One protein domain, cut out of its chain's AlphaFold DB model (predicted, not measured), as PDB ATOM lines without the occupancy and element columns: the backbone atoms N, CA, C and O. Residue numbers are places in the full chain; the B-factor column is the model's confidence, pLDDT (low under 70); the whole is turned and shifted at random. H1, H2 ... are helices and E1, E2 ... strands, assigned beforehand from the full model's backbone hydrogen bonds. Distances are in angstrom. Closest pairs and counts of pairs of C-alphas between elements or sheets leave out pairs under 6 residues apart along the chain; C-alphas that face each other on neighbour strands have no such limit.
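What this domain is: This is residues 128 to 214 of the 221 residues of an uncharacterized protein of Hymenobacter qilianensis (UniProt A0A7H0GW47). Three helices gather loosely at one end, the long H1 and the short hairpin of H2 and H3, while a two-stranded hairpin, E1 and E2, reaches away as an arm that makes the length, its tip at residues 163 to 168 sticking out. A long stretch without named elements, residues 175 to 193, runs back from the arm to H2. The printed part has 87 residues, with three named helices and two named strands in the order H1, E1, E2, H2, H3; the sheet, E1 - E2, is antiparallel and the class is mixed, helices and strands. The whole is loose, with a radius of gyration of the C-alphas of 16.5 A and spans of 55 by 26 by 20 A.

Where its parts are: H1, residues 128 to 147, begins at C-alpha 128 (-31.588, 6.143, 36.655) and is 27.5 A long. E1, residues 157 to 163, measures 18.4 A, and E2, residues 168 to 174, 19.0 A. H2 is residues 194 to 202; H3, residues 207 to 213, ends at C-alpha 213 (-31.060, -10.736, 50.971).

How they stand to each other: H1 and H3 only just touch, with 3 pairs of C-alphas within 8 A, through residues 135 to 139 of H1 alone; the closest C-alphas, Tyr 139 and Trp 210, are 7.5 A apart. They run the same way at a shallow tilt of 30 degrees. H2 and H3, a helical hairpin, only just touch, also with 3 pairs; the closest C-alphas, Leu 200 and Trp 210, are 6.7 A apart. Their shallow tilt is 9 degrees, opposite ways. H1 and H2 are near each other. Every O i to N i+4 pair is within hydrogen-bond range in H1, H2 and H3. E1 and E2 form an antiparallel hairpin; N 159 and O 172, 2.7 A apart, are within hydrogen-bond range. H1 and E2 are apart.

The domain as a whole: The farthest C-alphas, Asn 165 and Thr 193, are 54.8 A apart. The printed part has no cut; the link from E2 to H2, 19 residues, is long. The mean pLDDT of the printed part is 87.0, with residues 152 to 155 under 70.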
ATOM      1  N   ARG A 128     -31.193   7.510  36.287       83.00
ATOM      2  CA  ARG A 128     -31.588   6.143  36.655       83.00
ATOM      3  C   ARG A 128     -30.460   5.134  36.421       83.00
ATOM      4  O   ARG A 128     -30.236   4.241  37.229       83.00
ATOM      5  N   THR A 129     -29.740   5.264  35.312       84.69
ATOM      6  CA  THR A 129     -28.591   4.413  34.980       84.69
ATOM      7  C   THR A 129     -27.468   4.623  35.988       84.69
ATOM      8  O   THR A 129     -26.878   3.650  36.459       84.69
ATOM      9  N   MET A 130     -27.219   5.880  36.373       84.19
ATOM     10  CA  MET A 130     -26.247   6.210  37.415       84.19
ATOM     11  C   MET A 130     -26.644   5.620  38.775       84.19
ATOM     12  O   MET A 130     -25.804   5.043  39.457       84.19
ATOM     13  N   GLU A 131     -27.918   5.701  39.159       81.31
ATOM     14  CA  GLU A 131     -28.442   5.102  40.396       81.31
ATOM     15  C   GLU A 131     -28.243   3.584  40.433       81.31
ATOM     16  O   GLU A 131     -27.744   3.049  41.422       81.31
ATOM     17  N   VAL A 132     -28.568   2.884  39.340       81.38
ATOM     18  CA  VAL A 132     -28.348   1.433  39.231       81.38
ATOM     19  C   VAL A 132     -26.862   1.095  39.351       81.38
ATOM     20  O   VAL A 132     -26.511   0.125  40.025       81.38
ATOM     21  N   TYR A 133     -25.984   1.885  38.729       83.94
ATOM     22  CA  TYR A 133     -24.540   1.690  38.841       83.94
ATOM     23  C   TYR A 133     -24.050   1.881  40.283       83.94
ATOM     24  O   TYR A 133     -23.370   1.007  40.818       83.94
ATOM     25  N   MET A 134     -24.453   2.973  40.939       85.38
ATOM     26  CA  MET A 134     -24.094   3.253  42.333       85.38
ATOM     27  C   MET A 134     -24.591   2.155  43.280       85.38
ATOM     28  O   MET A 134     -23.831   1.687  44.123       85.38
ATOM     29  N   ALA A 135     -25.830   1.685  43.113       83.88
ATOM     30  CA  ALA A 135     -26.369   0.594  43.921       83.88
ATOM     31  C   ALA A 135     -25.552  -0.699  43.756       83.88
ATOM     32  O   ALA A 135     -25.203  -1.339  44.745       83.88
ATOM     33  N   ARG A 136     -25.189  -1.066  42.519       84.88
ATOM     34  CA  ARG A 136     -24.341  -2.242  42.252       84.88
ATOM     35  C   ARG A 136     -22.958  -2.108  42.880       84.88
ATOM     36  O   ARG A 136     -22.477  -3.066  43.478       84.88
ATOM     37  N   MET A 137     -22.343  -0.930  42.773       87.81
ATOM     38  CA  MET A 137     -21.051  -0.653  43.400       87.81
ATOM     39  C   MET A 137     -21.132  -0.795  44.927       87.81
ATOM     40  O   MET A 137     -20.268  -1.433  45.520       87.81
ATOM     41  N   ALA A 138     -22.195  -0.292  45.560       89.25
ATOM     42  CA  ALA A 138     -22.412  -0.446  46.999       89.25
ATOM     43  C   ALA A 138     -22.519  -1.911  47.426       89.25
ATOM     44  O   ALA A 138     -21.824  -2.336  48.345       89.25
ATOM     45  N   TYR A 139     -23.329  -2.706  46.729       88.94
ATOM     46  CA  TYR A 139     -23.458  -4.130  47.029       88.94
ATOM     47  C   TYR A 139     -22.156  -4.907  46.817       88.94
ATOM     48  O   TYR A 139     -21.831  -5.779  47.621       88.94
ATOM     49  N   ALA A 140     -21.381  -4.568  45.784       89.25
ATOM     50  CA  ALA A 140     -20.072  -5.173  45.573       89.25
ATOM     51  C   ALA A 140     -19.095  -4.855  46.711       89.25
ATOM     52  O   ALA A 140     -18.413  -5.756  47.196       89.25
ATOM     53  N   LEU A 141     -19.087  -3.610  47.193       91.31
ATOM     54  CA  LEU A 141     -18.285  -3.209  48.350       91.31
ATOM     55  C   LEU A 141     -18.743  -3.900  49.639       91.31
ATOM     56  O   LEU A 141     -17.904  -4.310  50.436       91.31
ATOM     57  N   ILE A 142     -20.052  -4.087  49.838       91.75
ATOM     58  CA  ILE A 142     -20.589  -4.843  50.979       91.75
ATOM     59  C   ILE A 142     -20.108  -6.298  50.933       91.75
ATOM     60  O   ILE A 142     -19.641  -6.816  51.948       91.75
ATOM     61  N   LEU A 143     -20.191  -6.966  49.778       92.00
ATOM     62  CA  LEU A 143     -19.714  -8.345  49.648       92.00
ATOM     63  C   LEU A 143     -18.216  -8.474  49.915       92.00
ATOM     64  O   LEU A 143     -17.822  -9.376  50.654       92.00
ATOM     65  N   ASP A 144     -17.404  -7.567  49.377       92.19
ATOM     66  CA  ASP A 144     -15.960  -7.571  49.601       92.19
ATOM     67  C   ASP A 144     -15.635  -7.336  51.085       92.19
ATOM     68  O   ASP A 144     -15.079  -8.206  51.755       92.19
ATOM     69  N   LYS A 145     -16.067  -6.201  51.644       91.50
ATOM     70  CA  LYS A 145     -15.657  -5.765  52.987       91.50
ATOM     71  C   LYS A 145     -16.292  -6.572  54.121       91.50
ATOM     72  O   LYS A 145     -15.654  -6.764  55.153       91.50
ATOM     73  N   ILE A 146     -17.533  -7.043  53.961       92.88
ATOM     74  CA  ILE A 146     -18.250  -7.770  55.023       92.88
ATOM     75  C   ILE A 146     -18.123  -9.283  54.853       92.88
ATOM     76  O   ILE A 146     -17.960 -10.001  55.843       92.88
ATOM     77  N   TYR A 147     -18.203  -9.791  53.620       92.56
ATOM     78  CA  TYR A 147     -18.259 -11.230  53.341       92.56
ATOM     79  C   TYR A 147     -16.977 -11.796  52.717       92.56
ATOM     80  O   TYR A 147     -16.876 -13.016  52.608       92.56
ATOM     81  N   GLY A 148     -15.994 -10.964  52.358       91.44
ATOM     82  CA  GLY A 148     -14.753 -11.403  51.712       91.44
ATOM     83  C   GLY A 148     -14.954 -11.901  50.279       91.44
ATOM     84  O   GLY A 148     -14.106 -12.621  49.754       91.44
ATOM     85  N   VAL A 149     -16.089 -11.568  49.653       91.19
ATOM     86  CA  VAL A 149     -16.431 -11.993  48.293       91.19
ATOM     87  C   VAL A 149     -16.152 -10.845  47.334       91.19
ATOM     88  O   VAL A 149     -16.926  -9.898  47.226       91.19
ATOM     89  N   GLN A 150     -15.042 -10.954  46.612       87.88
ATOM     90  CA  GLN A 150     -14.656  -9.970  45.612       87.88
ATOM     91  C   GLN A 150     -15.421 -10.205  44.318       87.88
ATOM     92  O   GLN A 150     -15.305 -11.251  43.678       87.88
ATOM     93  N   LEU A 151     -16.193  -9.200  43.922       82.31
ATOM     94  CA  LEU A 151     -16.797  -9.164  42.606       82.31
ATOM     95  C   LEU A 151     -15.860  -8.455  41.631       82.31
ATOM     96  O   LEU A 151     -15.238  -7.455  41.999       82.31
ATOM     97  N   PRO A 152     -15.798  -8.900  40.367       69.81
ATOM     98  CA  PRO A 152     -15.235  -8.076  39.321       69.81
ATOM     99  C   PRO A 152     -16.157  -6.861  39.179       69.81
ATOM    100  O   PRO A 152     -17.210  -6.944  38.546       69.81
ATOM    101  N   ILE A 153     -15.808  -5.731  39.801       62.56
ATOM    102  CA  ILE A 153     -16.474  -4.450  39.535       62.56
ATOM    103  C   ILE A 153     -15.998  -4.011  38.148       62.56
ATOM    104  O   ILE A 153     -15.122  -3.171  37.979       62.56
ATOM    105  N   THR A 154     -16.508  -4.686  37.125       53.00
ATOM    106  CA  THR A 154     -16.170  -4.427  35.735       53.00
ATOM    107  C   THR A 154     -17.108  -3.365  35.215       53.00
ATOM    108  O   THR A 154     -18.274  -3.631  34.919       53.00
ATOM    109  N   GLY A 155     -16.579  -2.158  35.093       59.69
ATOM    110  CA  GLY A 155     -17.193  -1.115  34.298       59.69
ATOM    111  C   GLY A 155     -16.684   0.237  34.727       59.69
ATOM    112  O   GLY A 155     -17.186   0.788  35.704       59.69
ATOM    113  N   SER A 156     -15.734   0.784  33.978       71.88
ATOM    114  CA  SER A 156     -15.582   2.227  33.957       71.88
ATOM    115  C   SER A 156     -16.831   2.831  33.315       71.88
ATOM    116  O   SER A 156     -17.421   2.248  32.397       71.88
ATOM    117  N   ILE A 157     -17.285   3.977  33.816       84.69
ATOM    118  CA  ILE A 157     -18.369   4.708  33.156       84.69
ATOM    119  C   ILE A 157     -17.730   5.741  32.244       84.69
ATOM    120  O   ILE A 157     -16.958   6.581  32.698       84.69
ATOM    121  N   THR A 158     -18.081   5.724  30.961       90.69
ATOM    122  CA  THR A 158     -17.658   6.792  30.054       90.69
ATOM    123  C   THR A 158     -18.523   8.026  30.268       90.69
ATOM    124  O   THR A 158     -19.734   7.975  30.063       90.69
ATOM    125  N   PHE A 159     -17.913   9.145  30.643       92.12
ATOM    126  CA  PHE A 159     -18.554  10.448  30.775       92.12
ATOM    127  C   PHE A 159     -18.303  11.278  29.518       92.12
ATOM    128  O   PHE A 159     -17.158  11.577  29.174       92.12
ATOM    129  N   THR A 160     -19.380  11.686  28.852       94.00
ATOM    130  CA  THR A 160     -19.343  12.662  27.760       94.00
ATOM    131  C   THR A 160     -19.566  14.062  28.320       94.00
ATOM    132  O   THR A 160     -20.621  14.343  28.896       94.00
ATOM    133  N   VAL A 161     -18.585  14.944  28.123       89.94
ATOM    134  CA  VAL A 161     -18.564  16.318  28.646       89.94
ATOM    135  C   VAL A 161     -18.340  17.305  27.491       89.94
ATOM    136  O   VAL A 161     -17.489  17.041  26.635       89.94
ATOM    137  N   PRO A 162     -19.072  18.434  27.424       87.12
ATOM    138  CA  PRO A 162     -18.808  19.470  26.429       87.12
ATOM    139  C   PRO A 162     -17.492  20.202  26.720       87.12
ATOM    140  O   PRO A 162     -17.233  20.606  27.853       87.12
ATOM    141  N   ASP A 163     -16.689  20.416  25.682       85.19
ATOM    142  CA  ASP A 163     -15.521  21.292  25.699       85.19
ATOM    143  C   ASP A 163     -15.788  22.521  24.826       85.19
ATOM    144  O   ASP A 163     -15.653  22.502  23.598       85.19
ATOM    145  N   TYR A 164     -16.169  23.611  25.489       82.25
ATOM    146  CA  TYR A 164     -16.514  24.870  24.837       82.25
ATOM    147  C   TYR A 164     -15.313  25.574  24.196       82.25
ATOM    148  O   TYR A 164     -15.521  26.405  23.317       82.25
ATOM    149  N   ASN A 165     -14.073  25.232  24.572       83.25
ATOM    150  CA  ASN A 165     -12.884  25.856  23.988       83.25
ATOM    151  C   ASN A 165     -12.640  25.382  22.550       83.25
ATOM    152  O   ASN A 165     -12.168  26.156  21.722       83.25
ATOM    153  N   ILE A 166     -12.965  24.122  22.250       87.12
ATOM    154  CA  ILE A 166     -12.798  23.535  20.907       87.12
ATOM    155  C   ILE A 166     -14.133  23.298  20.188       87.12
ATOM    156  O   ILE A 166     -14.137  22.908  19.023       87.12
ATOM    157  N   GLY A 167     -15.264  23.501  20.872       88.38
ATOM    158  CA  GLY A 167     -16.604  23.287  20.323       88.38
ATOM    159  C   GLY A 167     -16.959  21.815  20.086       88.38
ATOM    160  O   GLY A 167     -17.806  21.528  19.243       88.38
ATOM    161  N   LEU A 168     -16.314  20.882  20.796       92.75
ATOM    162  CA  LEU A 168     -16.517  19.433  20.651       92.75
ATOM    163  C   LEU A 168     -16.846  18.775  21.994       92.75
ATOM    164  O   LEU A 168     -16.750  19.385  23.057       92.75
ATOM    165  N   TYR A 169     -17.217  17.497  21.942       93.38
ATOM    166  CA  TYR A 169     -17.366  16.661  23.127       93.38
ATOM    167  C   TYR A 169     -16.075  15.907  23.424       93.38
ATOM    168  O   TYR A 169     -15.400  15.416  22.519       93.38
ATOM    169  N   ARG A 170     -15.757  15.777  24.710       92.00
ATOM    170  CA  ARG A 170     -14.712  14.884  25.206       92.00
ATOM    171  C   ARG A 170     -15.353  13.695  25.910       92.00
ATOM    172  O   ARG A 170     -16.395  13.835  26.552       92.00
ATOM    173  N   HIS A 171     -14.711  12.538  25.798       93.75
ATOM    174  CA  HIS A 171     -15.151  11.290  26.414       93.75
ATOM    175  C   HIS A 171     -14.087  10.819  27.402       93.75
ATOM    176  O   HIS A 171     -12.936  10.620  27.019       93.75
ATOM    177  N   TYR A 172     -14.476  10.650  28.661       92.88
ATOM    178  CA  TYR A 172     -13.586  10.252  29.746       92.88
ATOM    179  C   TYR A 172     -14.045   8.927  30.334       92.88
ATOM    180  O   TYR A 172     -15.198   8.809  30.727       92.88
ATOM    181  N   SER A 173     -13.151   7.948  30.419       91.56
ATOM    182  CA  SER A 173     -13.378   6.755  31.236       91.56
ATOM    183  C   SER A 173     -13.219   7.140  32.707       91.56
ATOM    184  O   SER A 173     -12.189   7.710  33.064       91.56
ATOM    185  N   VAL A 174     -14.226   6.876  33.537       89.44
ATOM    186  CA  VAL A 174     -14.179   7.140  34.981       89.44
ATOM    187  C   VAL A 174     -13.953   5.833  35.722       89.44
ATOM    188  O   VAL A 174     -14.779   4.922  35.627       89.44
ATOM    189  N   ASP A 175     -12.863   5.793  36.480       89.19
ATOM    190  CA  ASP A 175     -12.502   4.689  37.361       89.19
ATOM    191  C   ASP A 175     -12.739   5.103  38.818       89.19
ATOM    192  O   ASP A 175     -12.383   6.211  39.226       89.19
ATOM    193  N   PHE A 176     -13.353   4.213  39.599       88.31
ATOM    194  CA  PHE A 176     -13.605   4.429  41.022       88.31
ATOM    195  C   PHE A 176     -12.605   3.635  41.855       88.31
ATOM    196  O   PHE A 176     -12.594   2.405  41.822       88.31
ATOM    197  N   ASP A 177     -11.798   4.347  42.637       90.50
ATOM    198  CA  ASP A 177     -10.924   3.756  43.642       90.50
ATOM    199  C   ASP A 177     -11.643   3.738  45.001       90.50
ATOM    200  O   ASP A 177     -12.104   4.767  45.495       90.50
ATOM    201  N   SER A 178     -11.757   2.550  45.594       91.50
ATOM    202  CA  SER A 178     -12.405   2.319  46.891       91.50
ATOM    203  C   SER A 178     -11.420   1.908  47.992       91.50
ATOM    204  O   SER A 178     -11.832   1.445  49.055       91.50
ATOM    205  N   THR A 179     -10.114   2.102  47.773       93.25
ATOM    206  CA  THR A 179      -9.038   1.758  48.719       93.25
ATOM    207  C   THR A 179      -9.277   2.368  50.099       93.25
ATOM    208  O   THR A 179      -9.095   1.690  51.109       93.25
ATOM    209  N   PHE A 180      -9.742   3.620  50.147       95.94
ATOM    210  CA  PHE A 180     -10.022   4.364  51.381       95.94
ATOM    211  C   PHE A 180     -11.511   4.408  51.747       95.94
ATOM    212  O   PHE A 180     -11.942   5.290  52.488       95.94
ATOM    213  N   LEU A 181     -12.307   3.465  51.239       94.75
ATOM    214  CA  LEU A 181     -13.703   3.284  51.625       94.75
ATOM    215  C   LEU A 181     -13.823   2.120  52.613       94.75
ATOM    216  O   LEU A 181     -13.299   1.025  52.383       94.75
ATOM    217  N   ASP A 182     -14.559   2.359  53.697       93.88
ATOM    218  CA  ASP A 182     -14.924   1.351  54.691       93.88
ATOM    219  C   ASP A 182     -16.440   1.101  54.668       93.88
ATOM    220  O   ASP A 182     -17.225   1.994  54.341       93.88
ATOM    221  N   VAL A 183     -16.848  -0.119  55.013       93.38
ATOM    222  CA  VAL A 183     -18.256  -0.523  55.116       93.38
ATOM    223  C   VAL A 183     -18.462  -1.131  56.490       93.38
ATOM    224  O   VAL A 183     -17.786  -2.085  56.867       93.38
ATOM    225  N   ARG A 184     -19.432  -0.602  57.235       89.88
ATOM    226  CA  ARG A 184     -19.725  -1.053  58.597       89.88
ATOM    227  C   ARG A 184     -21.163  -1.502  58.709       89.88
ATOM    228  O   ARG A 184     -22.071  -0.763  58.368       89.88
ATOM    229  N   VAL A 185     -21.365  -2.703  59.235       88.06
ATOM    230  CA  VAL A 185     -22.700  -3.182  59.596       88.06
ATOM    231  C   VAL A 185     -23.156  -2.434  60.841       88.06
ATOM    232  O   VAL A 185     -22.438  -2.430  61.842       88.06
ATOM    233  N   ILE A 186     -24.357  -1.858  60.804       83.62
ATOM    234  CA  ILE A 186     -25.003  -1.347  62.011       83.62
ATOM    235  C   ILE A 186     -26.133  -2.282  62.427       83.62
ATOM    236  O   ILE A 186     -27.063  -2.543  61.664       83.62
ATOM    237  N   GLY A 187     -26.035  -2.790  63.654       83.31
ATOM    238  CA  GLY A 187     -26.887  -3.862  64.155       83.31
ATOM    239  C   GLY A 187     -26.312  -5.241  63.838       83.31
ATOM    240  O   GLY A 187     -25.096  -5.442  63.854       83.31
ATOM    241  N   GLU A 188     -27.193  -6.207  63.591       83.44
ATOM    242  CA  GLU A 188     -26.787  -7.580  63.309       83.44
ATOM    243  C   GLU A 188     -26.380  -7.755  61.847       83.44
ATOM    244  O   GLU A 188     -27.078  -7.352  60.918       83.44
ATOM    245  N   ARG A 189     -25.238  -8.412  61.639       87.25
ATOM    246  CA  ARG A 189     -24.771  -8.783  60.305       87.25
ATOM    247  C   ARG A 189     -25.723  -9.826  59.699       87.25
ATOM    248  O   ARG A 189     -25.849 -10.900  60.287       87.25
ATOM    249  N   PRO A 190     -26.298  -9.596  58.501       85.62
ATOM    250  CA  PRO A 190     -27.154 -10.574  57.850       85.62
ATOM    251  C   PRO A 190     -26.371 -11.857  57.581       85.62
ATOM    252  O   PRO A 190     -25.306 -11.842  56.951       85.62
ATOM    253  N   ALA A 191     -26.881 -12.978  58.079       88.19
ATOM    254  CA  ALA A 191     -26.286 -14.277  57.825       88.19
ATOM    255  C   ALA A 191     -26.633 -14.716  56.398       88.19
ATOM    256  O   ALA A 191     -27.780 -15.047  56.103       88.19
ATOM    257  N   LEU A 192     -25.632 -14.722  55.517       91.25
ATOM    258  CA  LEU A 192     -25.755 -15.265  54.168       91.25
ATOM    259  C   LEU A 192     -25.040 -16.609  54.089       91.25
ATOM    260  O   LEU A 192     -23.879 -16.741  54.476       91.25
ATOM    261  N   THR A 193     -25.742 -17.607  53.566       93.06
ATOM    262  CA  THR A 193     -25.157 -18.902  53.211       93.06
ATOM    263  C   THR A 193     -24.305 -18.781  51.947       93.06
ATOM    264  O   THR A 193     -24.514 -17.881  51.131       93.06
ATOM    265  N   SER A 194     -23.390 -19.728  51.723       92.00
ATOM    266  CA  SER A 194     -22.601 -19.785  50.483       92.00
ATOM    267  C   SER A 194     -23.485 -19.829  49.231       92.00
ATOM    268  O   SER A 194     -23.207 -19.125  48.272       92.00
ATOM    269  N   ALA A 195     -24.608 -20.556  49.271       93.50
ATOM    270  CA  ALA A 195     -25.550 -20.618  48.152       93.50
ATOM    271  C   ALA A 195     -26.230 -19.266  47.863       93.50
ATOM    272  O   ALA A 195     -26.477 -18.926  46.705       93.50
ATOM    273  N   GLN A 196     -26.530 -18.477  48.899       93.56
ATOM    274  CA  GLN A 196     -27.063 -17.121  48.730       93.56
ATOM    275  C   GLN A 196     -26.000 -16.172  48.176       93.56
ATOM    276  O   GLN A 196     -26.306 -15.399  47.273       93.56
ATOM    277  N   LEU A 197     -24.755 -16.261  48.656       92.25
ATOM    278  CA  LEU A 197     -23.636 -15.492  48.106       92.25
ATOM    279  C   LEU A 197     -23.418 -15.822  46.623       92.25
ATOM    280  O   LEU A 197     -23.369 -14.907  45.807       92.25
ATOM    281  N   ASP A 198     -23.399 -17.106  46.260       91.31
ATOM    282  CA  ASP A 198     -23.298 -17.555  44.867       91.31
ATOM    283  C   ASP A 198     -24.479 -17.061  44.024       91.31
ATOM    284  O   ASP A 198     -24.311 -16.634  42.882       91.31
ATOM    285  N   THR A 199     -25.690 -17.064  44.581       91.69
ATOM    286  CA  THR A 199     -26.865 -16.523  43.888       91.69
ATOM    287  C   THR A 199     -26.691 -15.031  43.612       91.69
ATOM    288  O   THR A 199     -26.936 -14.591  42.488       91.69
ATOM    289  N   LEU A 200     -26.236 -14.252  44.595       90.75
ATOM    290  CA  LEU A 200     -26.001 -12.817  44.440       90.75
ATOM    291  C   LEU A 200     -24.912 -12.533  43.396       90.75
ATOM    292  O   LEU A 200     -25.132 -11.714  42.502       90.75
ATOM    293  N   THR A 201     -23.783 -13.250  43.437       87.56
ATOM    294  CA  THR A 201     -22.658 -13.039  42.508       87.56
ATOM    295  C   THR A 201     -23.029 -13.311  41.047       87.56
ATOM    296  O   THR A 201     -22.593 -12.578  40.160       87.56
ATOM    297  N   HIS A 202     -23.898 -14.291  40.777       88.25
ATOM    298  CA  HIS A 202     -24.384 -14.592  39.424       88.25
ATOM    299  C   HIS A 202     -25.541 -13.690  38.964       88.25
ATOM    300  O   HIS A 202     -25.899 -13.687  37.786       88.25
ATOM    301  N   ASN A 203     -26.127 -12.898  39.868       87.62
ATOM    302  CA  ASN A 203     -27.300 -12.066  39.599       87.62
ATOM    303  C   ASN A 203     -27.056 -10.584  39.939       87.62
ATOM    304  O   ASN A 203     -27.940  -9.894  40.447       87.62
ATOM    305  N   LEU A 204     -25.881 -10.040  39.586       79.75
ATOM    306  CA  LEU A 204     -25.505  -8.630  39.837       79.75
ATOM    307  C   LEU A 204     -26.519  -7.597  39.308       79.75
ATOM    308  O   LEU A 204     -26.598  -6.469  39.785       79.75
ATOM    309  N   HIS A 205     -27.284  -7.963  38.281       78.00
ATOM    310  CA  HIS A 205     -28.261  -7.086  37.645       78.00
ATOM    311  C   HIS A 205     -29.631  -7.071  38.344       78.00
ATOM    312  O   HIS A 205     -30.428  -6.178  38.055       78.00
ATOM    313  N   ARG A 206     -29.904  -8.029  39.240       83.88
ATOM    314  CA  ARG A 206     -31.191  -8.233  39.924       83.88
ATOM    315  C   ARG A 206     -31.248  -7.487  41.253       83.88
ATOM    316  O   ARG A 206     -31.179  -8.098  42.316       83.88
ATOM    317  N   THR A 207     -31.352  -6.160  41.204       79.12
ATOM    318  CA  THR A 207     -31.382  -5.295  42.402       79.12
ATOM    319  C   THR A 207     -32.433  -5.725  43.435       79.12
ATOM    320  O   THR A 207     -32.215  -5.554  44.629       79.12
ATOM    321  N   ASP A 208     -33.539  -6.319  42.992       84.62
ATOM    322  CA  ASP A 208     -34.581  -6.903  43.838       84.62
ATOM    323  C   ASP A 208     -34.059  -8.040  44.737       84.62
ATOM    324  O   ASP A 208     -34.298  -8.015  45.940       84.62
ATOM    325  N   LEU A 209     -33.272  -8.977  44.189       87.56
ATOM    326  CA  LEU A 209     -32.663 -10.069  44.966       87.56
ATOM    327  C   LEU A 209     -31.664  -9.540  45.998       87.56
ATOM    328  O   LEU A 209     -31.585 -10.040  47.120       87.56
ATOM    329  N   TRP A 210     -30.908  -8.509  45.619       87.44
ATOM    330  CA  TRP A 210     -29.972  -7.846  46.519       87.44
ATOM    331  C   TRP A 210     -30.689  -7.174  47.686       87.44
ATOM    332  O   TRP A 210     -30.271  -7.339  48.824       87.44
ATOM    333  N   GLN A 211     -31.793  -6.473  47.423       84.00
ATOM    334  CA  GLN A 211     -32.591  -5.831  48.468       84.00
ATOM    335  C   GLN A 211     -33.315  -6.837  49.372       84.00
ATOM    336  O   GLN A 211     -33.550  -6.534  50.535       84.00
ATOM    337  N   GLU A 212     -33.672  -8.020  48.874       86.81
ATOM    338  CA  GLU A 212     -34.290  -9.070  49.690       86.81
ATOM    339  C   GLU A 212     -33.287  -9.707  50.664       86.81
ATOM    340  O   GLU A 212     -33.589  -9.881  51.844       86.81
ATOM    341  N   LEU A 213     -32.083 -10.037  50.182       87.62
ATOM    342  CA  LEU A 213     -31.060 -10.736  50.971       87.62
ATOM    343  C   LEU A 213     -30.181  -9.793  51.806       87.62
ATOM    344  O   LEU A 213     -29.673 -10.186  52.856       87.62
ATOM    345  N   LEU A 214     -29.996  -8.559  51.341       86.00
ATOM    346  CA  LEU A 214     -29.230  -7.496  51.989       86.00
ATOM    347  C   LEU A 214     -30.066  -6.202  52.021       86.00
ATOM    348  O   LEU A 214     -29.704  -5.210  51.382       86.00
TER     349      LEU A 214